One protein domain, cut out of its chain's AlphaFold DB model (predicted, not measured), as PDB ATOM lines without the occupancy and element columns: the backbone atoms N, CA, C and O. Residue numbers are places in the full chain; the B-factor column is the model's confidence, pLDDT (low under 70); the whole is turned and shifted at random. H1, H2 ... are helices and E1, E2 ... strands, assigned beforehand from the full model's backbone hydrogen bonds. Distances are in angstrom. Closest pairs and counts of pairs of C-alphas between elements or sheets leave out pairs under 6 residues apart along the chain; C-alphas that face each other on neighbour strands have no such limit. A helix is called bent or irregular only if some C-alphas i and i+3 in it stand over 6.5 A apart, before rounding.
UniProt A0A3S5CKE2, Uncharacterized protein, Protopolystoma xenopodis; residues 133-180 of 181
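What this domain is: This is residues 133 to 180 of the 181 residues of an uncharacterized protein of Protopolystoma xenopodis (UniProt A0A3S5CKE2). A two-strand hairpin, E1 and E2, and one long helix, H1, make the two arms of an open U, with the link of residues 154 to 161 as the bend between them. The space between the arms is empty: H1 stands free and packs on neither strand, and the tip of the hairpin, residues 168 to 173, stands free as well. The printed part has 48 residues, with one named helix and two named strands in the order H1, E1, E2 along the chain; the sheet has the order E1 - E2 and is antiparallel, and the class is mixed, helices and strands. The whole is loose, with a radius of gyration of the C-alphas of 13.7 A, and flat, with spans of 42 by 24 by 9 A.

How they stand to each other: The sheet consists of two strands, E1, residues 162 to 169, and E2, residues 172 to 179. They are antiparallel neighbours, with an angle of 158 degrees between their N-to-C directions. They form a hairpin, joined by a tight link of 2 residues, Asn 170 and Gly 171. C-alphas face each other from one end of the pair to the other: those of Arg 162 and Arg 179 are 5.8 A apart, those of Val 166 and Leu 175 are 4.9 A apart, and those of Thr 169 and Gln 172 are 5.5 A apart. Of the backbone pairs within hydrogen-bond range, N 174 and O 167 are 2.9 A apart and N 172 and O 169 are 3.0 A apart. Farther from the tight link, N 176 and O 165 are 3.2 A apart, and N 165 and O 176 are 3.4 A apart. The helix H1, residues 133 to 153, precedes E1 by a short link of 8 residues. H1 and E2 are apart, with no C-alpha of the one within 8 A of the other. Residues 133 to 160, of which 133 to 153 belong to H1, stand free: no C-alpha 8 or more residues away along the chain comes within 10 A of theirs. Within H1, 16 of 17 pairs of O i and N i+4 are within hydrogen-bond range.

Where its parts are: E1 runs from the C-alpha of Arg 162 at (24.235, -39.846, 40.230) to that of Thr 169 at (25.255, -32.601, 19.483), a length of 22.0 A; along it z falls. E2 runs from Gln 172 to Arg 179, 22.2 A from first to last C-alpha, and ends at (20.741, -43.672, 37.675); along it z rises again. H1, with 21 residues the longest element, begins at the C-alpha of Lys 133 at (30.354, -9.659, 18.514) and ends at Val 153, 30.9 A away. H1 is not bent.

The domain as a whole: The printed part begins at residue 133 and ends at residue 180 of a chain of 181 residues, and it has no cut. The two C-alphas farthest apart are its first and last, those of Lys 133 and Arg 180, at 42.6 A. There is no long link. The mean pLDDT of the printed part is 72.7; it is 81 for H1, 71 for E1 and 69 for E2. The model's confidence is under 70 at 18 residues: 133 to 134, 154 to 162, 164, 168, 172 to 173 and 178 to 180. The stretch 154 to 162 takes in the whole link from H1 to E1 and the first residue of E1.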
ATOM      1  N   LYS A 133      29.656  -9.775  17.215       67.38
ATOM      2  CA  LYS A 133      30.354  -9.659  18.514       67.38
ATOM      3  C   LYS A 133      29.426  -9.466  19.716       67.38
ATOM      4  O   LYS A 133      29.688 -10.006  20.784       67.38
ATOM      5  N   ARG A 134      28.328  -8.717  19.566       64.88
ATOM      6  CA  ARG A 134      27.406  -8.438  20.688       64.88
ATOM      7  C   ARG A 134      26.454  -9.602  20.969       64.88
ATOM      8  O   ARG A 134      26.136  -9.848  22.128       64.88
ATOM      9  N   VAL A 135      26.058 -10.347  19.937       73.44
ATOM     10  CA  VAL A 135      25.169 -11.512  20.077       73.44
ATOM     11  C   VAL A 135      25.886 -12.681  20.760       73.44
ATOM     12  O   VAL A 135      25.303 -13.323  21.632       73.44
ATOM     13  N   ALA A 136      27.167 -12.904  20.451       72.81
ATOM     14  CA  ALA A 136      27.966 -13.949  21.093       72.81
ATOM     15  C   ALA A 136      28.083 -13.745  22.616       72.81
ATOM     16  O   ALA A 136      27.905 -14.687  23.387       72.81
ATOM     17  N   ILE A 137      28.301 -12.503  23.059       81.62
ATOM     18  CA  ILE A 137      28.416 -12.168  24.487       81.62
ATOM     19  C   ILE A 137      27.079 -12.389  25.209       81.62
ATOM     20  O   ILE A 137      27.047 -13.003  26.273       81.62
ATOM     21  N   TRP A 138      25.964 -11.951  24.617       83.19
ATOM     22  CA  TRP A 138      24.634 -12.162  25.202       83.19
ATOM     23  C   TRP A 138      24.254 -13.644  25.292       83.19
ATOM     24  O   TRP A 138      23.674 -14.067  26.292       83.19
ATOM     25  N   SER A 139      24.621 -14.443  24.289       84.94
ATOM     26  CA  SER A 139      24.402 -15.893  24.299       84.94
ATOM     27  C   SER A 139      25.218 -16.589  25.395       84.94
ATOM     28  O   SER A 139      24.666 -17.397  26.143       84.94
ATOM     29  N   ALA A 140      26.491 -16.220  25.564       85.62
ATOM     30  CA  ALA A 140      27.343 -16.764  26.622       85.62
ATOM     31  C   ALA A 140      26.811 -16.431  28.027       85.62
ATOM     32  O   ALA A 140      26.788 -17.297  28.901       85.62
ATOM     33  N   ILE A 141      26.321 -15.203  28.234       89.00
ATOM     34  CA  ILE A 141      25.723 -14.782  29.510       89.00
ATOM     35  C   ILE A 141      24.438 -15.566  29.797       89.00
ATOM     36  O   ILE A 141      24.257 -16.050  30.913       89.00
ATOM     37  N   GLN A 142      23.564 -15.742  28.802       87.00
ATOM     38  CA  GLN A 142      22.343 -16.540  28.961       87.00
ATOM     39  C   GLN A 142      22.652 -18.000  29.312       87.00
ATOM     40  O   GLN A 142      22.072 -18.540  30.251       87.00
ATOM     41  N   LEU A 143      23.615 -18.625  28.629       88.56
ATOM     42  CA  LEU A 143      24.036 -19.996  28.934       88.56
ATOM     43  C   LEU A 143      24.632 -20.119  30.343       88.56
ATOM     44  O   LEU A 143      24.303 -21.065  31.058       88.56
ATOM     45  N   ALA A 144      25.447 -19.154  30.777       88.25
ATOM     46  CA  ALA A 144      26.009 -19.134  32.126       88.25
ATOM     47  C   ALA A 144      24.925 -18.968  33.207       88.25
ATOM     48  O   ALA A 144      24.975 -19.629  34.245       88.25
ATOM     49  N   LEU A 145      23.915 -18.128  32.960       88.75
ATOM     50  CA  LEU A 145      22.779 -17.949  33.867       88.75
ATOM     51  C   LEU A 145      21.920 -19.213  33.965       88.75
ATOM     52  O   LEU A 145      21.556 -19.609  35.071       88.75
ATOM     53  N   ILE A 146      21.645 -19.875  32.838       90.38
ATOM     54  CA  ILE A 146      20.906 -21.143  32.815       90.38
ATOM     55  C   ILE A 146      21.694 -22.230  33.555       90.38
ATOM     56  O   ILE A 146      21.130 -22.914  34.406       90.38
ATOM     57  N   ALA A 147      23.002 -22.349  33.311       86.06
ATOM     58  CA  ALA A 147      23.860 -23.308  34.006       86.06
ATOM     59  C   ALA A 147      23.872 -23.069  35.525       86.06
ATOM     60  O   ALA A 147      23.675 -24.004  36.301       86.06
ATOM     61  N   ASN A 148      24.015 -21.814  35.960       85.56
ATOM     62  CA  ASN A 148      23.974 -21.459  37.378       85.56
ATOM     63  C   ASN A 148      22.604 -21.730  38.008       85.56
ATOM     64  O   ASN A 148      22.542 -22.229  39.131       85.56
ATOM     65  N   ALA A 149      21.507 -21.459  37.295       81.31
ATOM     66  CA  ALA A 149      20.163 -21.783  37.759       81.31
ATOM     67  C   ALA A 149      19.967 -23.303  37.901       81.31
ATOM     68  O   ALA A 149      19.468 -23.762  38.928       81.31
ATOM     69  N   CYS A 150      20.431 -24.097  36.931       84.00
ATOM     70  CA  CYS A 150      20.406 -25.559  37.008       84.00
ATOM     71  C   CYS A 150      21.234 -26.086  38.193       84.00
ATOM     72  O   CYS A 150      20.753 -26.939  38.938       84.00
ATOM     73  N   CYS A 151      22.434 -25.544  38.423       77.50
ATOM     74  CA  CYS A 151      23.275 -25.895  39.569       77.50
ATOM     75  C   CYS A 151      22.645 -25.489  40.913       77.50
ATOM     76  O   CYS A 151      22.745 -26.226  41.893       77.50
ATOM     77  N   ALA A 152      21.964 -24.341  40.975       74.31
ATOM     78  CA  ALA A 152      21.296 -23.869  42.185       74.31
ATOM     79  C   ALA A 152      20.064 -24.715  42.543       74.31
ATOM     80  O   ALA A 152      19.837 -25.001  43.720       74.31
ATOM     81  N   VAL A 153      19.302 -25.154  41.534       75.06
ATOM     82  CA  VAL A 153      18.161 -26.070  41.704       75.06
ATOM     83  C   VAL A 153      18.631 -27.481  42.090       75.06
ATOM     84  O   VAL A 153      17.915 -28.192  42.790       75.06
ATOM     85  N   ALA A 154      19.857 -27.871  41.730       65.06
ATOM     86  CA  ALA A 154      20.442 -29.177  42.049       65.06
ATOM     87  C   ALA A 154      20.943 -29.351  43.508       65.06
ATOM     88  O   ALA A 154      21.602 -30.343  43.821       65.06
ATOM     89  N   LYS A 155      20.629 -28.433  44.431       59.84
ATOM     90  CA  LYS A 155      21.014 -28.519  45.857       59.84
ATOM     91  C   LYS A 155      20.366 -29.708  46.607       59.84
ATOM     92  O   LYS A 155      19.314 -30.212  46.221       59.84
ATOM     93  N   PRO A 156      21.011 -30.193  47.687       53.09
ATOM     94  CA  PRO A 156      21.623 -31.511  47.760       53.09
ATOM     95  C   PRO A 156      20.601 -32.586  48.150       53.09
ATOM     96  O   PRO A 156      20.288 -32.787  49.324       53.09
ATOM     97  N   TYR A 157      20.113 -33.335  47.167       49.88
ATOM     98  CA  TYR A 157      19.515 -34.641  47.431       49.88
ATOM     99  C   TYR A 157      20.629 -35.691  47.428       49.88
ATOM    100  O   TYR A 157      21.028 -36.144  46.365       49.88
ATOM    101  N   SER A 158      21.117 -36.041  48.625       53.00
ATOM    102  CA  SER A 158      21.930 -37.227  48.955       53.00
ATOM    103  C   SER A 158      22.923 -37.677  47.871       53.00
ATOM    104  O   SER A 158      22.611 -38.437  46.954       53.00
ATOM    105  N   GLU A 159      24.154 -37.219  48.050       56.44
ATOM    106  CA  GLU A 159      25.327 -37.228  47.172       56.44
ATOM    107  C   GLU A 159      25.827 -38.594  46.662       56.44
ATOM    108  O   GLU A 159      26.857 -38.661  46.002       56.44
ATOM    109  N   LYS A 160      25.152 -39.719  46.925       60.16
ATOM    110  CA  LYS A 160      25.849 -41.006  46.797       60.16
ATOM    111  C   LYS A 160      25.970 -41.597  45.388       60.16
ATOM    112  O   LYS A 160      27.014 -42.178  45.131       60.16
ATOM    113  N   HIS A 161      25.033 -41.458  44.439       54.28
ATOM    114  CA  HIS A 161      25.161 -42.206  43.160       54.28
ATOM    115  C   HIS A 161      24.447 -41.609  41.929       54.28
ATOM    116  O   HIS A 161      23.664 -42.306  41.277       54.28
ATOM    117  N   ARG A 162      24.695 -40.349  41.545       58.78
ATOM    118  CA  ARG A 162      24.235 -39.846  40.230       58.78
ATOM    119  C   ARG A 162      25.338 -39.096  39.494       58.78
ATOM    120  O   ARG A 162      25.857 -38.109  39.996       58.78
ATOM    121  N   LYS A 163      25.678 -39.580  38.296       74.38
ATOM    122  CA  LYS A 163      26.533 -38.874  37.336       74.38
ATOM    123  C   LYS A 163      25.617 -38.180  36.331       74.38
ATOM    124  O   LYS A 163      24.754 -38.828  35.740       74.38
ATOM    125  N   PHE A 164      25.793 -36.875  36.161       68.56
ATOM    126  CA  PHE A 164      25.158 -36.122  35.083       68.56
ATOM    127  C   PHE A 164      26.119 -36.101  33.901       68.56
ATOM    128  O   PHE A 164      27.294 -35.783  34.075       68.56
ATOM    129  N   VAL A 165      25.630 -36.450  32.714       75.88
ATOM    130  CA  VAL A 165      26.390 -36.306  31.472       75.88
ATOM    131  C   VAL A 165      25.638 -35.304  30.609       75.88
ATOM    132  O   VAL A 165      24.474 -35.519  30.265       75.88
ATOM    133  N   VAL A 166      26.297 -34.188  30.311       76.06
ATOM    134  CA  VAL A 166      25.816 -33.194  29.349       76.06
ATOM    135  C   VAL A 166      26.490 -33.513  28.023       76.06
ATOM    136  O   VAL A 166      27.716 -33.498  27.946       76.06
ATOM    137  N   GLN A 167      25.708 -33.811  26.988       73.31
ATOM    138  CA  GLN A 167      26.221 -33.952  25.627       73.31
ATOM    139  C   GLN A 167      25.640 -32.848  24.750       73.31
ATOM    140  O   GLN A 167      24.437 -32.594  24.765       73.31
ATOM    141  N   SER A 168      26.513 -32.190  23.991       69.94
ATOM    142  CA  SER A 168      26.126 -31.233  22.959       69.94
ATOM    143  C   SER A 168      26.310 -31.894  21.600       69.94
ATOM    144  O   SER A 168      27.432 -32.235  21.231       69.94
ATOM    145  N   THR A 169      25.222 -32.094  20.863       71.25
ATOM    146  CA  THR A 169      25.255 -32.601  19.483       71.25
ATOM    147  C   THR A 169      24.516 -31.609  18.599       71.25
ATOM    148  O   THR A 169      23.355 -31.306  18.861       71.25
ATOM    149  N   ASN A 170      25.182 -31.083  17.567       73.38
ATOM    150  CA  ASN A 170      24.590 -30.176  16.572       73.38
ATOM    151  C   ASN A 170      23.886 -28.939  17.169       73.38
ATOM    152  O   ASN A 170      22.825 -28.530  16.704       73.38
ATOM    153  N   GLY A 171      24.455 -28.351  18.227       78.31
ATOM    154  CA  GLY A 171      23.895 -27.155  18.872       78.31
ATOM    155  C   GLY A 171      22.683 -27.416  19.773       78.31
ATOM    156  O   GLY A 171      22.108 -26.465  20.298       78.31
ATOM    157  N   GLN A 172      22.307 -28.678  19.990       65.94
ATOM    158  CA  GLN A 172      21.317 -29.069  20.989       65.94
ATOM    159  C   GLN A 172      22.015 -29.628  22.230       65.94
ATOM    160  O   GLN A 172      22.859 -30.523  22.137       65.94
ATOM    161  N   LEU A 173      21.658 -29.087  23.396       69.06
ATOM    162  CA  LEU A 173      22.131 -29.564  24.692       69.06
ATOM    163  C   LEU A 173      21.191 -30.656  25.199       69.06
ATOM    164  O   LEU A 173      20.047 -30.383  25.558       69.06
ATOM    165  N   ASN A 174      21.694 -31.884  25.261       70.88
ATOM    166  CA  ASN A 174      20.984 -33.027  25.813       70.88
ATOM    167  C   ASN A 174      21.512 -33.322  27.223       70.88
ATOM    168  O   ASN A 174      22.691 -33.634  27.414       70.88
ATOM    169  N   LEU A 175      20.632 -33.218  28.222       75.38
ATOM    170  CA  LEU A 175      20.935 -33.554  29.613       75.38
ATOM    171  C   LEU A 175      20.394 -34.953  29.925       75.38
ATOM    172  O   LEU A 175      19.184 -35.141  30.044       75.38
ATOM    173  N   ALA A 176      21.286 -35.931  30.091       74.56
ATOM    174  CA  ALA A 176      20.909 -37.292  30.459       74.56
ATOM    175  C   ALA A 176      21.209 -37.562  31.941       74.56
ATOM    176  O   ALA A 176      22.343 -37.420  32.410       74.56
ATOM    177  N   LEU A 177      20.183 -37.981  32.688       74.50
ATOM    178  CA  LEU A 177      20.315 -38.409  34.080       74.50
ATOM    179  C   LEU A 177      20.538 -39.925  34.136       74.50
ATOM    180  O   LEU A 177      19.590 -40.697  33.989       74.50
ATOM    181  N   PHE A 178      21.769 -40.358  34.412       65.25
ATOM    182  CA  PHE A 178      22.060 -41.773  34.640       65.25
ATOM    183  C   PHE A 178      21.877 -42.130  36.115       65.25
ATOM    184  O   PHE A 178      22.586 -41.643  37.001       65.25
ATOM    185  N   ARG A 179      20.911 -43.014  36.380       55.72
ATOM    186  CA  ARG A 179      20.741 -43.672  37.675       55.72
ATOM    187  C   ARG A 179      21.421 -45.036  37.578       55.72
ATOM    188  O   ARG A 179      21.003 -45.850  36.761       55.72
ATOM    189  N   ARG A 180      22.480 -45.261  38.361       57.22
ATOM    190  CA  ARG A 180      23.067 -46.601  38.517       57.22
ATOM    191  C   ARG A 180      21.997 -47.464  39.203       57.22
ATOM    192  O   ARG A 180      21.530 -47.062  40.271       57.22
TER     193      ARG A 180